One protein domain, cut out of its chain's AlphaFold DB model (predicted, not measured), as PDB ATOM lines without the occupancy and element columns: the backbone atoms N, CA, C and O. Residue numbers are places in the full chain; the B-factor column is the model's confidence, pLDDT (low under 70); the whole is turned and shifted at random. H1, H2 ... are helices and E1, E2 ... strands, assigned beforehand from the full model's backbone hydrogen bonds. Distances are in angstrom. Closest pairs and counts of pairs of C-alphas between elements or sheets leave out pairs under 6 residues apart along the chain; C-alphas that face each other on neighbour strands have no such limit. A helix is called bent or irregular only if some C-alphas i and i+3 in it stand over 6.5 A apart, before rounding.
ATOM      1  N   GLU A   2      32.269   5.491 112.212       62.47
ATOM      2  CA  GLU A   2      33.542   4.843 111.781       62.47
ATOM      3  C   GLU A   2      34.496   5.746 110.967       62.47
ATOM      4  O   GLU A   2      35.712   5.584 111.036       62.47
ATOM      5  N   ILE A   3      33.969   6.689 110.176       69.44
ATOM      6  CA  ILE A   3      34.794   7.622 109.385       69.44
ATOM      7  C   ILE A   3      35.422   8.696 110.280       69.44
ATOM      8  O   ILE A   3      36.598   8.995 110.128       69.44
ATOM      9  N   GLU A   4      34.664   9.227 111.240       68.44
ATOM     10  CA  GLU A   4      35.132  10.268 112.167       68.44
ATOM     11  C   GLU A   4      36.240   9.736 113.088       68.44
ATOM     12  O   GLU A   4      37.239  10.416 113.302       68.44
ATOM     13  N   GLU A   5      36.111   8.496 113.571       71.50
ATOM     14  CA  GLU A   5      37.135   7.849 114.404       71.50
ATOM     15  C   GLU A   5      38.444   7.630 113.634       71.50
ATOM     16  O   GLU A   5      39.515   7.991 114.116       71.50
ATOM     17  N   LYS A   6      38.365   7.123 112.395       77.94
ATOM     18  CA  LYS A   6      39.547   6.938 111.533       77.94
ATOM     19  C   LYS A   6      40.204   8.263 111.151       77.94
ATOM     20  O   LYS A   6      41.422   8.332 111.017       77.94
ATOM     21  N   GLN A   7      39.410   9.314 110.961       85.31
ATOM     22  CA  GLN A   7      39.931  10.646 110.671       85.31
ATOM     23  C   GLN A   7      40.687  11.240 111.850       85.31
ATOM     24  O   GLN A   7      41.755  11.808 111.637       85.31
ATOM     25  N   ALA A   8      40.186  11.070 113.072       85.75
ATOM     26  CA  ALA A   8      40.840  11.588 114.268       85.75
ATOM     27  C   ALA A   8      42.267  11.034 114.442       85.75
ATOM     28  O   ALA A   8      43.187  11.791 114.748       85.75
ATOM     29  N   GLU A   9      42.475   9.738 114.182       88.56
ATOM     30  CA  GLU A   9      43.806   9.112 114.238       88.56
ATOM     31  C   GLU A   9      44.773   9.707 113.200       88.56
ATOM     32  O   GLU A   9      45.930   9.997 113.512       88.56
ATOM     33  N   LEU A  10      44.293   9.931 111.973       90.00
ATOM     34  CA  LEU A  10      45.094  10.518 110.897       90.00
ATOM     35  C   LEU A  10      45.434  11.983 111.180       90.00
ATOM     36  O   LEU A  10      46.572  12.397 110.966       90.00
ATOM     37  N   ILE A  11      44.473  12.753 111.693       90.44
ATOM     38  CA  ILE A  11      44.687  14.145 112.097       90.44
ATOM     39  C   ILE A  11      45.787  14.208 113.158       90.44
ATOM     40  O   ILE A  11      46.751  14.947 112.981       90.44
ATOM     41  N   ASP A  12      45.710  13.391 114.211       89.75
ATOM     42  CA  ASP A  12      46.728  13.358 115.269       89.75
ATOM     43  C   ASP A  12      48.118  12.972 114.725       89.75
ATOM     44  O   ASP A  12      49.130  13.578 115.094       89.75
ATOM     45  N   GLN A  13      48.188  12.021 113.786       91.81
ATOM     46  CA  GLN A  13      49.438  11.670 113.108       91.81
ATOM     47  C   GLN A  13      50.028  12.863 112.335       91.81
ATOM     48  O   GLN A  13      51.217  13.163 112.494       91.81
ATOM     49  N   PHE A  14      49.225  13.551 111.522       90.00
ATOM     50  CA  PHE A  14      49.695  14.685 110.721       90.00
ATOM     51  C   PHE A  14      50.028  15.908 111.575       90.00
ATOM     52  O   PHE A  14      51.033  16.566 111.312       90.00
ATOM     53  N   VAL A  15      49.275  16.175 112.643       89.44
ATOM     54  CA  VAL A  15      49.588  17.232 113.619       89.44
ATOM     55  C   VAL A  15      50.951  16.973 114.268       89.44
ATOM     56  O   VAL A  15      51.795  17.871 114.330       89.44
ATOM     57  N   LYS A  16      51.232  15.728 114.679       90.38
ATOM     58  CA  LYS A  16      52.547  15.344 115.220       90.38
ATOM     59  C   LYS A  16      53.664  15.536 114.199       90.38
ATOM     60  O   LYS A  16      54.692  16.126 114.534       90.38
ATOM     61  N   GLN A  17      53.469  15.092 112.961       87.62
ATOM     62  CA  GLN A  17      54.456  15.271 111.894       87.62
ATOM     63  C   GLN A  17      54.706  16.752 111.573       87.62
ATOM     64  O   GLN A  17      55.863  17.155 111.447       87.62
ATOM     65  N   ALA A  18      53.650  17.563 111.496       86.12
ATOM     66  CA  ALA A  18      53.733  18.999 111.248       86.12
ATOM     67  C   ALA A  18      54.444  19.736 112.393       86.12
ATOM     68  O   ALA A  18      55.250  20.629 112.144       86.12
ATOM     69  N   SER A  19      54.220  19.322 113.645       86.00
ATOM     70  CA  SER A  19      54.900  19.901 114.812       86.00
ATOM     71  C   SER A  19      56.404  19.589 114.863       86.00
ATOM     72  O   SER A  19      57.183  20.367 115.413       86.00
ATOM     73  N   ALA A  20      56.824  18.462 114.278       87.25
ATOM     74  CA  ALA A  20      58.211  18.000 114.278       87.25
ATOM     75  C   ALA A  20      59.062  18.604 113.147       87.25
ATOM     76  O   ALA A  20      60.292  18.562 113.211       87.25
ATOM     77  N   GLN A  21      58.429  19.149 112.108       82.88
ATOM     78  CA  GLN A  21      59.091  19.709 110.928       82.88
ATOM     79  C   GLN A  21      59.004  21.237 110.937       82.88
ATOM     80  O   GLN A  21      58.149  21.798 111.608       82.88
ATOM     81  N   LYS A  22      59.908  21.933 110.231       79.12
ATOM     82  CA  LYS A  22      59.914  23.406 110.121       79.12
ATOM     83  C   LYS A  22      60.292  23.866 108.715       79.12
ATOM     84  O   LYS A  22      61.103  23.221 108.048       79.12
ATOM     85  N   GLY A  23      59.748  25.008 108.291       72.81
ATOM     86  CA  GLY A  23      60.102  25.660 107.028       72.81
ATOM     87  C   GLY A  23      59.801  24.795 105.798       72.81
ATOM     88  O   GLY A  23      58.717  24.236 105.673       72.81
ATOM     89  N   SER A  24      60.773  24.652 104.892       73.12
ATOM     90  CA  SER A  24      60.605  23.940 103.612       73.12
ATOM     91  C   SER A  24      60.247  22.453 103.743       73.12
ATOM     92  O   SER A  24      59.757  21.865 102.784       73.12
ATOM     93  N   ALA A  25      60.480  21.840 104.910       78.69
ATOM     94  CA  ALA A  25      60.112  20.450 105.179       78.69
ATOM     95  C   ALA A  25      58.595  20.254 105.371       78.69
ATOM     96  O   ALA A  25      58.098  19.141 105.245       78.69
ATOM     97  N   LEU A  26      57.835  21.327 105.614       78.44
ATOM     98  CA  LEU A  26      56.390  21.248 105.841       78.44
ATOM     99  C   LEU A  26      55.585  21.035 104.548       78.44
ATOM    100  O   LEU A  26      54.511  20.446 104.580       78.44
ATOM    101  N   GLY A  27      56.120  21.471 103.402       78.44
ATOM    102  CA  GLY A  27      55.464  21.341 102.096       78.44
ATOM    103  C   GLY A  27      55.060  19.898 101.756       78.44
ATOM    104  O   GLY A  27      53.886  19.666 101.475       78.44
ATOM    105  N   PRO A  28      55.979  18.914 101.834       83.12
ATOM    106  CA  PRO A  28      55.649  17.501 101.653       83.12
ATOM    107  C   PRO A  28      54.537  16.991 102.578       83.12
ATOM    108  O   PRO A  28      53.665  16.267 102.113       83.12
ATOM    109  N   VAL A  29      54.524  17.410 103.850       85.12
ATOM    110  CA  VAL A  29      53.496  17.003 104.829       85.12
ATOM    111  C   VAL A  29      52.122  17.544 104.441       85.12
ATOM    112  O   VAL A  29      51.134  16.820 104.505       85.12
ATOM    113  N   ILE A  30      52.047  18.801 103.995       82.88
ATOM    114  CA  ILE A  30      50.788  19.409 103.540       82.88
ATOM    115  C   ILE A  30      50.284  18.707 102.272       82.88
ATOM    116  O   ILE A  30      49.095  18.408 102.163       82.88
ATOM    117  N   VAL A  31      51.170  18.404 101.320       84.06
ATOM    118  CA  VAL A  31      50.806  17.661 100.102       84.06
ATOM    119  C   VAL A  31      50.301  16.256 100.445       84.06
ATOM    120  O   VAL A  31      49.289  15.827  99.898       84.06
ATOM    121  N   GLU A  32      50.956  15.563 101.375       86.75
ATOM    122  CA  GLU A  32      50.534  14.242 101.848       86.75
ATOM    123  C   GLU A  32      49.167  14.296 102.545       86.75
ATOM    124  O   GLU A  32      48.277  13.522 102.194       86.75
ATOM    125  N   ALA A  33      48.958  15.256 103.451       86.50
ATOM    126  CA  ALA A  33      47.683  15.448 104.139       86.50
ATOM    127  C   ALA A  33      46.544  15.795 103.161       86.50
ATOM    128  O   ALA A  33      45.482  15.181 103.205       86.50
ATOM    129  N   THR A  34      46.760  16.735 102.234       84.75
ATOM    130  CA  THR A  34      45.736  17.152 101.250       84.75
ATOM    131  C   THR A  34      45.439  16.098 100.184       84.75
ATOM    132  O   THR A  34      44.354  16.110  99.608       84.75
ATOM    133  N   SER A  35      46.365  15.167  99.939       85.50
ATOM    134  CA  SER A  35      46.171  14.055  98.996       85.50
ATOM    135  C   SER A  35      45.608  12.794  99.660       85.50
ATOM    136  O   SER A  35      45.368  11.796  98.975       85.50
ATOM    137  N   HIS A  36      45.421  12.791 100.984       87.94
ATOM    138  CA  HIS A  36      45.034  11.587 101.708       87.94
ATOM    139  C   HIS A  36      43.538  11.260 101.492       87.94
ATOM    140  O   HIS A  36      42.671  12.055 101.853       87.94
ATOM    141  N   PRO A  37      43.182  10.058 100.989       83.94
ATOM    142  CA  PRO A  37      41.826   9.735 100.515       83.94
ATOM    143  C   PRO A  37      40.761   9.648 101.616       83.94
ATOM    144  O   PRO A  37      39.570   9.557 101.327       83.94
ATOM    145  N   SER A  38      41.177   9.612 102.881       84.81
ATOM    146  CA  SER A  38      40.274   9.545 104.036       84.81
ATOM    147  C   SER A  38      40.342  10.778 104.934       84.81
ATOM    148  O   SER A  38      39.630  10.820 105.932       84.81
ATOM    149  N   LEU A  39      41.169  11.777 104.611       87.25
ATOM    150  CA  LEU A  39      41.316  12.987 105.420       87.25
ATOM    151  C   LEU A  39      40.578  14.147 104.747       87.25
ATOM    152  O   LEU A  39      40.908  14.532 103.631       87.25
ATOM    153  N   PHE A  40      39.567  14.689 105.424       85.38
ATOM    154  CA  PHE A  40      38.715  15.746 104.867       85.38
ATOM    155  C   PHE A  40      38.617  16.987 105.765       85.38
ATOM    156  O   PHE A  40      38.123  18.009 105.297       85.38
ATOM    157  N   ALA A  41      39.088  16.903 107.013       86.56
ATOM    158  CA  ALA A  41      39.149  17.997 107.980       86.56
ATOM    159  C   ALA A  41      40.612  18.399 108.208       86.56
ATOM    160  O   ALA A  41      41.485  17.533 108.305       86.56
ATOM    161  N   PHE A  42      40.872  19.702 108.271       86.94
ATOM    162  CA  PHE A  42      42.228  20.259 108.314       86.94
ATOM    163  C   PHE A  42      42.413  21.323 109.398       86.94
ATOM    164  O   PHE A  42      43.532  21.792 109.585       86.94
ATOM    165  N   SER A  43      41.351  21.694 110.116       84.00
ATOM    166  CA  SER A  43      41.371  22.744 111.141       84.00
ATOM    167  C   SER A  43      42.514  22.562 112.146       84.00
ATOM    168  O   SER A  43      43.283  23.500 112.337       84.00
ATOM    169  N   GLU A  44      42.698  21.369 112.730       83.94
ATOM    170  CA  GLU A  44      43.793  21.150 113.691       83.94
ATOM    171  C   GLU A  44      45.185  21.157 113.045       83.94
ATOM    172  O   GLU A  44      46.153  21.572 113.677       83.94
ATOM    173  N   ILE A  45      45.305  20.711 111.791       84.75
ATOM    174  CA  ILE A  45      46.584  20.695 111.065       84.75
ATOM    175  C   ILE A  45      47.016  22.129 110.735       84.75
ATOM    176  O   ILE A  45      48.197  22.456 110.840       84.75
ATOM    177  N   LEU A  46      46.064  22.989 110.365       80.94
ATOM    178  CA  LEU A  46      46.307  24.396 110.041       80.94
ATOM    179  C   LEU A  46      46.564  25.264 111.282       80.94
ATOM    180  O   LEU A  46      47.292  26.245 111.177       80.94
ATOM    181  N   ASP A  47      46.022  24.893 112.445       80.44
ATOM    182  CA  ASP A  47      46.241  25.605 113.716       80.44
ATOM    183  C   ASP A  47      47.638  25.342 114.323       80.44
ATOM    184  O   ASP A  47      48.035  25.964 115.310       80.44
ATOM    185  N   VAL A  48      48.433  24.438 113.730       80.75
ATOM    186  CA  VAL A  48      49.820  24.212 114.152       80.75
ATOM    187  C   VAL A  48      50.630  25.498 113.919       80.75
ATOM    188  O   VAL A  48      50.722  25.964 112.781       80.75
ATOM    189  N   PRO A  49      51.313  26.051 114.942       75.06
ATOM    190  CA  PRO A  49      51.986  27.349 114.840       75.06
ATOM    191  C   PRO A  49      53.017  27.402 113.702       75.06
ATOM    192  O   PRO A  49      53.105  28.396 112.988       75.06
ATOM    193  N   THR A  50      53.723  26.300 113.439       71.75
ATOM    194  CA  THR A  50      54.669  26.191 112.317       71.75
ATOM    195  C   THR A  50      54.021  26.368 110.936       71.75
ATOM    196  O   THR A  50      54.687  26.798 109.998       71.75
ATOM    197  N   VAL A  51      52.739  26.015 110.790       65.88
ATOM    198  CA  VAL A  51      51.969  26.167 109.545       65.88
ATOM    199  C   VAL A  51      51.472  27.607 109.405       65.88
ATOM    200  O   VAL A  51      51.548  28.165 108.314       65.88
ATOM    201  N   THR A  52      51.063  28.246 110.507       62.09
ATOM    202  CA  THR A  52      50.655  29.665 110.509       62.09
ATOM    203  C   THR A  52      51.797  30.613 110.126       62.09
ATOM    204  O   THR A  52      51.571  31.637 109.490       62.09
ATOM    205  N   GLU A  53      53.051  30.241 110.408       64.12
ATOM    206  CA  GLU A  53      54.244  30.992 109.982       64.12
ATOM    207  C   GLU A  53      54.469  30.982 108.453       64.12
ATOM    208  O   GLU A  53      55.258  31.783 107.946       64.12
ATOM    209  N   LEU A  54      53.788  30.098 107.708       60.22
ATOM    210  CA  LEU A  54      53.827  30.027 106.240       60.22
ATOM    211  C   LEU A  54      52.684  30.804 105.557       60.22
ATOM    212  O   LEU A  54      52.599  30.781 104.326       60.22
ATOM    213  N   GLU A  55      51.818  31.498 106.308       54.66
ATOM    214  CA  GLU A  55      50.775  32.365 105.741       54.66
ATOM    215  C   GLU A  55      51.409  33.532 104.963       54.66
ATOM    216  O   GLU A  55      51.801  34.558 105.518       54.66
ATOM    217  N   GLY A  56      51.543  33.368 103.645       52.88
ATOM    218  CA  GLY A  56      52.115  34.400 102.778       52.88
ATOM    219  C   GLY A  56      52.371  34.011 101.322       52.88
ATOM    220  O   GLY A  56      52.743  34.876 100.531       52.88
ATOM    221  N   THR A  57      52.172  32.752 100.923       45.28
ATOM    222  CA  THR A  57      52.205  32.359  99.505       45.28
ATOM    223  C   THR A  57      50.807  31.975  99.041       45.28
ATOM    224  O   THR A  57      50.336  30.871  99.313       45.28
ATOM    225  N   ASP A  58      50.153  32.920  98.365       48.22
ATOM    226  CA  ASP A  58      48.845  32.785  97.726       48.22
ATOM    227  C   ASP A  58      48.823  31.623  96.722       48.22
ATOM    228  O   ASP A  58      49.062  31.800  95.527       48.22
ATOM    229  N   ASN A  59      48.470  30.424  97.180       39.31
ATOM    230  CA  ASN A  59      48.027  29.370  96.281       39.31
ATOM    231  C   ASN A  59      46.510  29.467  96.144       39.31
ATOM    232  O   ASN A  59      45.733  28.871  96.886       39.31
ATOM    233  N   SER A  60      46.121  30.265  95.151       40.84
ATOM    234  CA  SER A  60      44.826  30.257  94.482       40.84
ATOM    235  C   SER A  60      44.426  28.825  94.085       40.84
ATOM    236  O   SER A  60      44.607  28.412  92.945       40.84
ATOM    237  N   LEU A  61      43.843  28.075  95.018       36.56
ATOM    238  CA  LEU A  61      43.162  26.799  94.762       36.56
ATOM    239  C   LEU A  61      41.648  26.995  94.554       36.56
ATOM    240  O   LEU A  61      40.869  26.048  94.574       36.56
ATOM    241  N   MET A  62      41.205  28.237  94.326       30.52
ATOM    242  CA  MET A  62      39.814  28.573  94.000       30.52
ATOM    243  C   MET A  62      39.487  28.346  92.518       30.52
ATOM    244  O   MET A  62      38.953  29.235  91.854       30.52
ATOM    245  N   LEU A  63      39.804  27.165  91.983       43.16
ATOM    246  CA  LEU A  63      39.442  26.836  90.606       43.16
ATOM    247  C   LEU A  63      39.310  25.333  90.326       43.16
ATOM    248  O   LEU A  63      39.784  24.893  89.293       43.16
ATOM    249  N   GLU A  64      38.719  24.508  91.200       46.25
ATOM    250  CA  GLU A  64      38.710  23.060  90.898       46.25
ATOM    251  C   GLU A  64      37.571  22.258  91.544       46.25
ATOM    252  O   GLU A  64      37.751  21.296  92.281       46.25
ATOM    253  N   LEU A  65      36.340  22.613  91.191       52.78
ATOM    254  CA  LEU A  65      35.413  21.570  90.755       52.78
ATOM    255  C   LEU A  65      35.180  21.846  89.271       52.78
ATOM    256  O   LEU A  65      34.144  22.388  88.897       52.78
ATOM    257  N   ASP A  66      36.182  21.545  88.436       52.94
ATOM    258  CA  ASP A  66      36.122  21.647  86.966       52.94
ATOM    259  C   ASP A  66      35.222  20.537  86.383       52.94
ATOM    260  O   ASP A  66      35.580  19.735  85.522       52.94
ATOM    261  N   VAL A  67      34.024  20.425  86.950       57.66
ATOM    262  CA  VAL A  67      33.028  19.432  86.595       57.66
ATOM    263  C   VAL A  67      32.212  20.019  85.455       57.66
ATOM    264  O   VAL A  67      31.197  20.685  85.640       57.66
ATOM    265  N   THR A  68      32.700  19.785  84.245       63.91
ATOM    266  CA  THR A  68      32.125  20.349  83.016       63.91
ATOM    267  C   THR A  68      30.774  19.732  82.636       63.91
ATOM    268  O   THR A  68      30.042  20.302  81.827       63.91
ATOM    269  N   ASN A  69      30.413  18.569  83.203       70.69
ATOM    270  CA  ASN A  69      29.219  17.818  82.810       70.69
ATOM    271  C   ASN A  69      28.500  17.144  83.993       70.69
ATOM    272  O   ASN A  69      29.127  16.693  84.948       70.69
ATOM    273  N   ILE A  70      27.176  17.000  83.880       74.56
ATOM    274  CA  ILE A  70      26.291  16.414  84.906       74.56
ATOM    275  C   ILE A  70      26.753  15.003  85.274       74.56
ATOM    276  O   ILE A  70      26.859  14.676  86.444       74.56
ATOM    277  N   ARG A  71      27.139  14.201  84.276       79.62
ATOM    278  CA  ARG A  71      27.621  12.834  84.501       79.62
ATOM    279  C   ARG A  71      28.876  12.782  85.374       79.62
ATOM    280  O   ARG A  71      28.982  11.920  86.231       79.62
ATOM    281  N   GLN A  72      29.801  13.726  85.190       79.31
ATOM    282  CA  GLN A  72      30.999  13.816  86.030       79.31
ATOM    283  C   GLN A  72      30.647  14.258  87.455       79.31
ATOM    284  O   GLN A  72      31.267  13.793  88.405       79.31
ATOM    285  N   LEU A  73      29.634  15.120  87.611       79.88
ATOM    286  CA  LEU A  73      29.132  15.527  88.923       79.88
ATOM    287  C   LEU A  73      28.499  14.349  89.661       79.88
ATOM    288  O   LEU A  73      28.755  14.159  90.844       79.88
ATOM    289  N   GLU A  74      27.698  13.552  88.962       81.44
ATOM    290  CA  GLU A  74      27.085  12.341  89.504       81.44
ATOM    291  C   GLU A  74      28.148  11.325  89.913       81.44
ATOM    292  O   GLU A  74      28.134  10.857  91.051       81.44
ATOM    293  N   ASP A  75      29.111  11.049  89.030       84.81
ATOM    294  CA  ASP A  75      30.216  10.136  89.316       84.81
ATOM    295  C   ASP A  75      31.049  10.627  90.512       84.81
ATOM    296  O   ASP A  75      31.438   9.824  91.359       84.81
ATOM    297  N   PHE A  76      31.282  11.938  90.636       82.50
ATOM    298  CA  PHE A  76      31.971  12.529  91.785       82.50
ATOM    299  C   PHE A  76      31.161  12.378  93.081       82.50
ATOM    300  O   PHE A  76      31.690  11.909  94.091       82.50
ATOM    301  N   LEU A  77      29.867  12.719  93.058       81.88
ATOM    302  CA  LEU A  77      28.982  12.604  94.221       81.88
ATOM    303  C   LEU A  77      28.856  11.156  94.691       81.88
ATOM    304  O   LEU A  77      28.886  10.898  95.892       81.88
ATOM    305  N   ILE A  78      28.744  10.207  93.763       83.12
ATOM    306  CA  ILE A  78      28.644   8.785  94.075       83.12
ATOM    307  C   ILE A  78      29.976   8.272  94.622       83.12
ATOM    308  O   ILE A  78      30.039   7.864  95.784       83.12
ATOM    309  N   ASN A  79      31.037   8.332  93.816       83.88
ATOM    310  CA  ASN A  79      32.306   7.657  94.097       83.88
ATOM    311  C   ASN A  79      33.105   8.323  95.218       83.88
ATOM    312  O   ASN A  79      33.652   7.625  96.067       83.88
ATOM    313  N   ASN A  80      33.133   9.658  95.258       80.62
ATOM    314  CA  ASN A  80      34.010  10.393  96.169       80.62
ATOM    315  C   ASN A  80      33.285  10.947  97.396       80.62
ATOM    316  O   ASN A  80      33.927  11.155  98.421       80.62
ATOM    317  N   CYS A  81      31.971  11.188  97.333       81.38
ATOM    318  CA  CYS A  81      31.236  11.770  98.463       81.38
ATOM    319  C   CYS A  81      30.353  10.750  99.195       81.38
ATOM    320  O   CYS A  81      30.409  10.672 100.423       81.38
ATOM    321  N   MET A  82      29.548   9.958  98.481       84.62
ATOM    322  CA  MET A  82      28.618   9.007  99.104       84.62
ATOM    323  C   MET A  82      29.323   7.756  99.625       84.62
ATOM    324  O   MET A  82      29.111   7.385 100.780       84.62
ATOM    325  N   TYR A  83      30.202   7.135  98.833       83.62
ATOM    326  CA  TYR A  83      30.974   5.973  99.297       83.62
ATOM    327  C   TYR A  83      31.976   6.323 100.400       83.62
ATOM    328  O   TYR A  83      32.158   5.536 101.325       83.62
ATOM    329  N   ALA A  84      32.562   7.525 100.355       83.50
ATOM    330  CA  ALA A  84      33.393   8.044 101.442       83.50
ATOM    331  C   ALA A  84      32.581   8.396 102.704       83.50
ATOM    332  O   ALA A  84      33.161   8.706 103.739       83.50
ATOM    333  N   GLY A  85      31.244   8.370 102.627       85.12
ATOM    334  CA  GLY A  85      30.332   8.681 103.725       85.12
ATOM    335  C   GLY A  85      30.295  10.155 104.134       85.12
ATOM    336  O   GLY A  85      29.800  10.462 105.218       85.12
ATOM    337  N   LEU A  86      30.771  11.054 103.269       85.81
ATOM    338  CA  LEU A  86      30.721  12.504 103.470       85.81
ATOM    339  C   LEU A  86      29.304  13.050 103.340       85.81
ATOM    340  O   LEU A  86      28.919  13.954 104.075       85.81
ATOM    341  N   VAL A  87      28.524  12.502 102.411       88.00
ATOM    342  CA  VAL A  87      27.120  12.870 102.212       88.00
ATOM    343  C   VAL A  87      26.267  11.622 102.080       88.00
ATOM    344  O   VAL A  87      26.703  10.601 101.550       88.00
ATOM    345  N   ARG A  88      25.022  11.696 102.542       88.25
ATOM    346  CA  ARG A  88      23.998  10.686 102.265       88.25
ATOM    347  C   ARG A  88      22.760  11.384 101.761       88.25
ATOM    348  O   ARG A  88      22.384  12.429 102.290       88.25
ATOM    349  N   GLY A  89      22.131  10.806 100.755       88.81
ATOM    350  CA  GLY A  89      21.027  11.458 100.085       88.81
ATOM    351  C   GLY A  89      20.531  10.689  98.880       88.81
ATOM    352  O   GLY A  89      20.992   9.581  98.600       88.81
ATOM    353  N   LYS A  90      19.583  11.292  98.168       87.56
ATOM    354  CA  LYS A  90      19.045  10.757  96.918       87.56
ATOM    355  C   LYS A  90      19.294  11.735  95.785       87.56
ATOM    356  O   LYS A  90      19.039  12.929  95.917       87.56
ATOM    357  N   LEU A  91      19.778  11.215  94.666       86.75
ATOM    358  CA  LEU A  91      19.916  11.978  93.436       86.75
ATOM    359  C   LEU A  91      18.598  11.922  92.656       86.75
ATOM    360  O   LEU A  91      18.139  10.835  92.303       86.75
ATOM    361  N   ASP A  92      18.002  13.081  92.383       82.62
ATOM    362  CA  ASP A  92      16.870  13.209  91.465       82.62
ATOM    363  C   ASP A  92      17.375  13.719  90.113       82.62
ATOM    364  O   ASP A  92      17.656  14.907  89.924       82.62
ATOM    365  N   GLN A  93      17.481  12.796  89.160       79.81
ATOM    366  CA  GLN A  93      18.002  13.087  87.830       79.81
ATOM    367  C   GLN A  93      17.053  13.942  86.984       79.81
ATOM    368  O   GLN A  93      17.504  14.754  86.175       79.81
ATOM    369  N   LEU A  94      15.740  13.784  87.172       81.56
ATOM    370  CA  LEU A  94      14.733  14.530  86.415       81.56
ATOM    371  C   LEU A  94      14.714  15.991  86.855       81.56
ATOM    372  O   LEU A  94      14.663  16.895  86.023       81.56
ATOM    373  N   ARG A  95      14.778  16.221  88.168       79.69
ATOM    374  CA  ARG A  95      14.743  17.564  88.759       79.69
ATOM    375  C   ARG A  95      16.124  18.186  88.949       79.69
ATOM    376  O   ARG A  95      16.211  19.359  89.303       79.69
ATOM    377  N   ARG A  96      17.188  17.427  88.669       76.62
ATOM    378  CA  ARG A  96      18.596  17.851  88.699       76.62
ATOM    379  C   ARG A  96      19.025  18.438  90.045       76.62
ATOM    380  O   ARG A  96      19.747  19.433  90.086       76.62
ATOM    381  N   TYR A  97      18.606  17.808  91.140       79.69
ATOM    382  CA  TYR A  97      19.092  18.131  92.480       79.69
ATOM    383  C   TYR A  97      19.461  16.874  93.264       79.69
ATOM    384  O   TYR A  97      18.998  15.768  92.983       79.69
ATOM    385  N   PHE A  98      20.294  17.068  94.281       82.62
ATOM    386  CA  PHE A  98      20.647  16.042  95.249       82.62
ATOM    387  C   PHE A  98      19.999  16.375  96.595       82.62
ATOM    388  O   PHE A  98      20.258  17.427  97.178       82.62
ATOM    389  N   GLU A  99      19.124  15.495  97.070       87.62
ATOM    390  CA  GLU A  99      18.466  15.619  98.366       87.62
ATOM    391  C   GLU A  99      19.402  15.112  99.463       87.62
ATOM    392  O   GLU A  99      19.566  13.905  99.637       87.62
ATOM    393  N   VAL A 100      20.020  16.035 100.199       89.69
ATOM    394  CA  VAL A 100      20.950  15.722 101.290       89.69
ATOM    395  C   VAL A 100      20.168  15.363 102.556       89.69
ATOM    396  O   VAL A 100      19.460  16.192 103.115       89.69
ATOM    397  N   GLN A 101      20.340  14.136 103.039       90.94
ATOM    398  CA  GLN A 101      19.808  13.659 104.322       90.94
ATOM    399  C   GLN A 101      20.833  13.780 105.450       90.94
ATOM    400  O   GLN A 101      20.479  13.955 106.612       90.94
ATOM    401  N   PHE A 102      22.114  13.664 105.107       90.50
ATOM    402  CA  PHE A 102      23.228  13.808 106.032       90.50
ATOM    403  C   PHE A 102      24.427  14.397 105.295       90.50
ATOM    404  O   PHE A 102      24.682  14.043 104.141       90.50
ATOM    405  N   ALA A 103      25.178  15.243 105.989       88.50
ATOM    406  CA  ALA A 103      26.474  15.731 105.555       88.50
ATOM    407  C   ALA A 103      27.426  15.750 106.755       88.50
ATOM    408  O   ALA A 103      27.049  16.205 107.837       88.50
ATOM    409  N   ALA A 104      28.644  15.255 106.557       86.38
ATOM    410  CA  ALA A 104      29.703  15.316 107.550       86.38
ATOM    411  C   ALA A 104      30.183  16.765 107.729       86.38
ATOM    412  O   ALA A 104      30.308  17.521 106.760       86.38
ATOM    413  N   GLY A 105      30.457  17.154 108.975       84.88
ATOM    414  CA  GLY A 105      31.109  18.426 109.272       84.88
ATOM    415  C   GLY A 105      32.559  18.389 108.797       84.88
ATOM    416  O   GLY A 105      33.250  17.406 109.036       84.88
ATOM    417  N   ARG A 106      33.007  19.441 108.103       83.94
ATOM    418  CA  ARG A 106      34.364  19.500 107.542       83.94
ATOM    419  C   ARG A 106      35.329  20.284 108.424       83.94
ATOM    420  O   ARG A 106      36.239  19.712 108.991       83.94
ATOM    421  N   ASP A 107      35.110  21.589 108.547       83.94
ATOM    422  CA  ASP A 107      35.961  22.500 109.313       83.94
ATOM    423  C   ASP A 107      35.107  23.633 109.877       83.94
ATOM    424  O   ASP A 107      34.169  24.099 109.218       83.94
ATOM    425  N   LEU A 108      35.452  24.106 111.073       78.81
ATOM    426  CA  LEU A 108      34.843  25.292 111.668       78.81
ATOM    427  C   LEU A 108      35.734  26.498 111.402       78.81
ATOM    428  O   LEU A 108      36.893  26.523 111.810       78.81
ATOM    429  N   ARG A 109      35.195  27.539 110.759       77.81
ATOM    430  CA  ARG A 109      35.944  28.791 110.623       77.81
ATOM    431  C   ARG A 109      35.963  29.542 111.960       77.81
ATOM    432  O   ARG A 109      34.957  29.509 112.686       77.81
ATOM    433  N   PRO A 110      37.033  30.301 112.251       77.25
ATOM    434  CA  PRO A 110      37.073  31.176 113.415       77.25
ATOM    435  C   PRO A 110      35.833  32.084 113.465       77.25
ATOM    436  O   PRO A 110      35.480  32.736 112.484       77.25
TER     437      PRO A 110
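AT A GLANCE: This is residues 2 to 110 of the 286 residues of the protein "COP9 signalosome complex subunit 7" of Hibiscus syriacus (UniProt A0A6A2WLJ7). The model has two lobes set end to end along an elongated outline: a loose helical hairpin of H1 and H2 with two short helices, H3 and H4, packed on H1, and a smaller lobe in which H5 sits beside a two-stranded hairpin of E1 and E2. The long link from H4 to H5 joins the lobes, and its residues 55 to 64 stand free, while the last residues, 104 to 110, run back from E2 toward the helical lobe. The printed part has 109 residues, with five named helices followed by two antiparallel strands, E1 next to E2, and its class is mostly helix. It is loose, with a radius of gyration of the C-alphas of 16.6 A, and spans 52 by 31 by 25 A.

HOW THE PARTS SIT: H1, residues 2 to 20, is the hub, touching three helices. Its residues 14 to 18 alone touch H2, residues 23 to 34; the closest C-alphas are those of Ala 18 and Leu 26, 6.4 A apart. H1 and H2 form a helical hairpin, at a shallow tilt of 9 degrees, opposite ways. H1 touches H3, residues 43 to 46, with its residues 11 to 18 alone, closest at the C-alphas of Val 15 and Ile 45, 5.2 A. Residues 18 to 19 alone touch H4, residues 49 to 52, closest at the C-alphas of Ser 19 and Thr 50, 6.8 A. H5, residues 70 to 82, touches no helix. Its closest C-alpha pair with E1, residues 87 to 92, is Cys 81 and Val 87, 5.7 A. E1 and E2, residues 97 to 103, are a hairpin, antiparallel at 161 degrees between directions; N 90 and O 99 are 3.0 A apart and N 99 and O 90 2.8 A, within hydrogen-bond range. H5 and E2 are apart. In H1 and H5 every O i to N i+4 pair is within hydrogen-bond range, in H2 5 of 8 are, and H3 and H4 are too short for such a pair.

IN THESE COORDINATES: H1 begins at C-alpha 2, (33.542, 4.843, 111.781), and is 28.1 A long. H2 measures 17.7 A; it is neither bent nor irregular, but only just: C-alphas 25 and 28 are 6.4 A apart. H3 and H4 have four residues each. H5 begins at C-alpha 70, (26.291, 16.414, 84.906), and measures 16.2 A; it too is only just neither bent nor irregular, with C-alphas 79 and 82 6.4 A apart. E1 measures 14.9 A and E2 15.2 A, ending at C-alpha 103, (26.474, 15.731, 105.555).

THE WHOLE: The two C-alphas farthest apart are those of Lys 22 and Leu 94, 51.8 A. The printed part has no cut. The link from H4 to H5, 17 residues, is long. Mean pLDDT of the printed part is 77.6, and residues 2 to 4 and 51 to 68 are under 70.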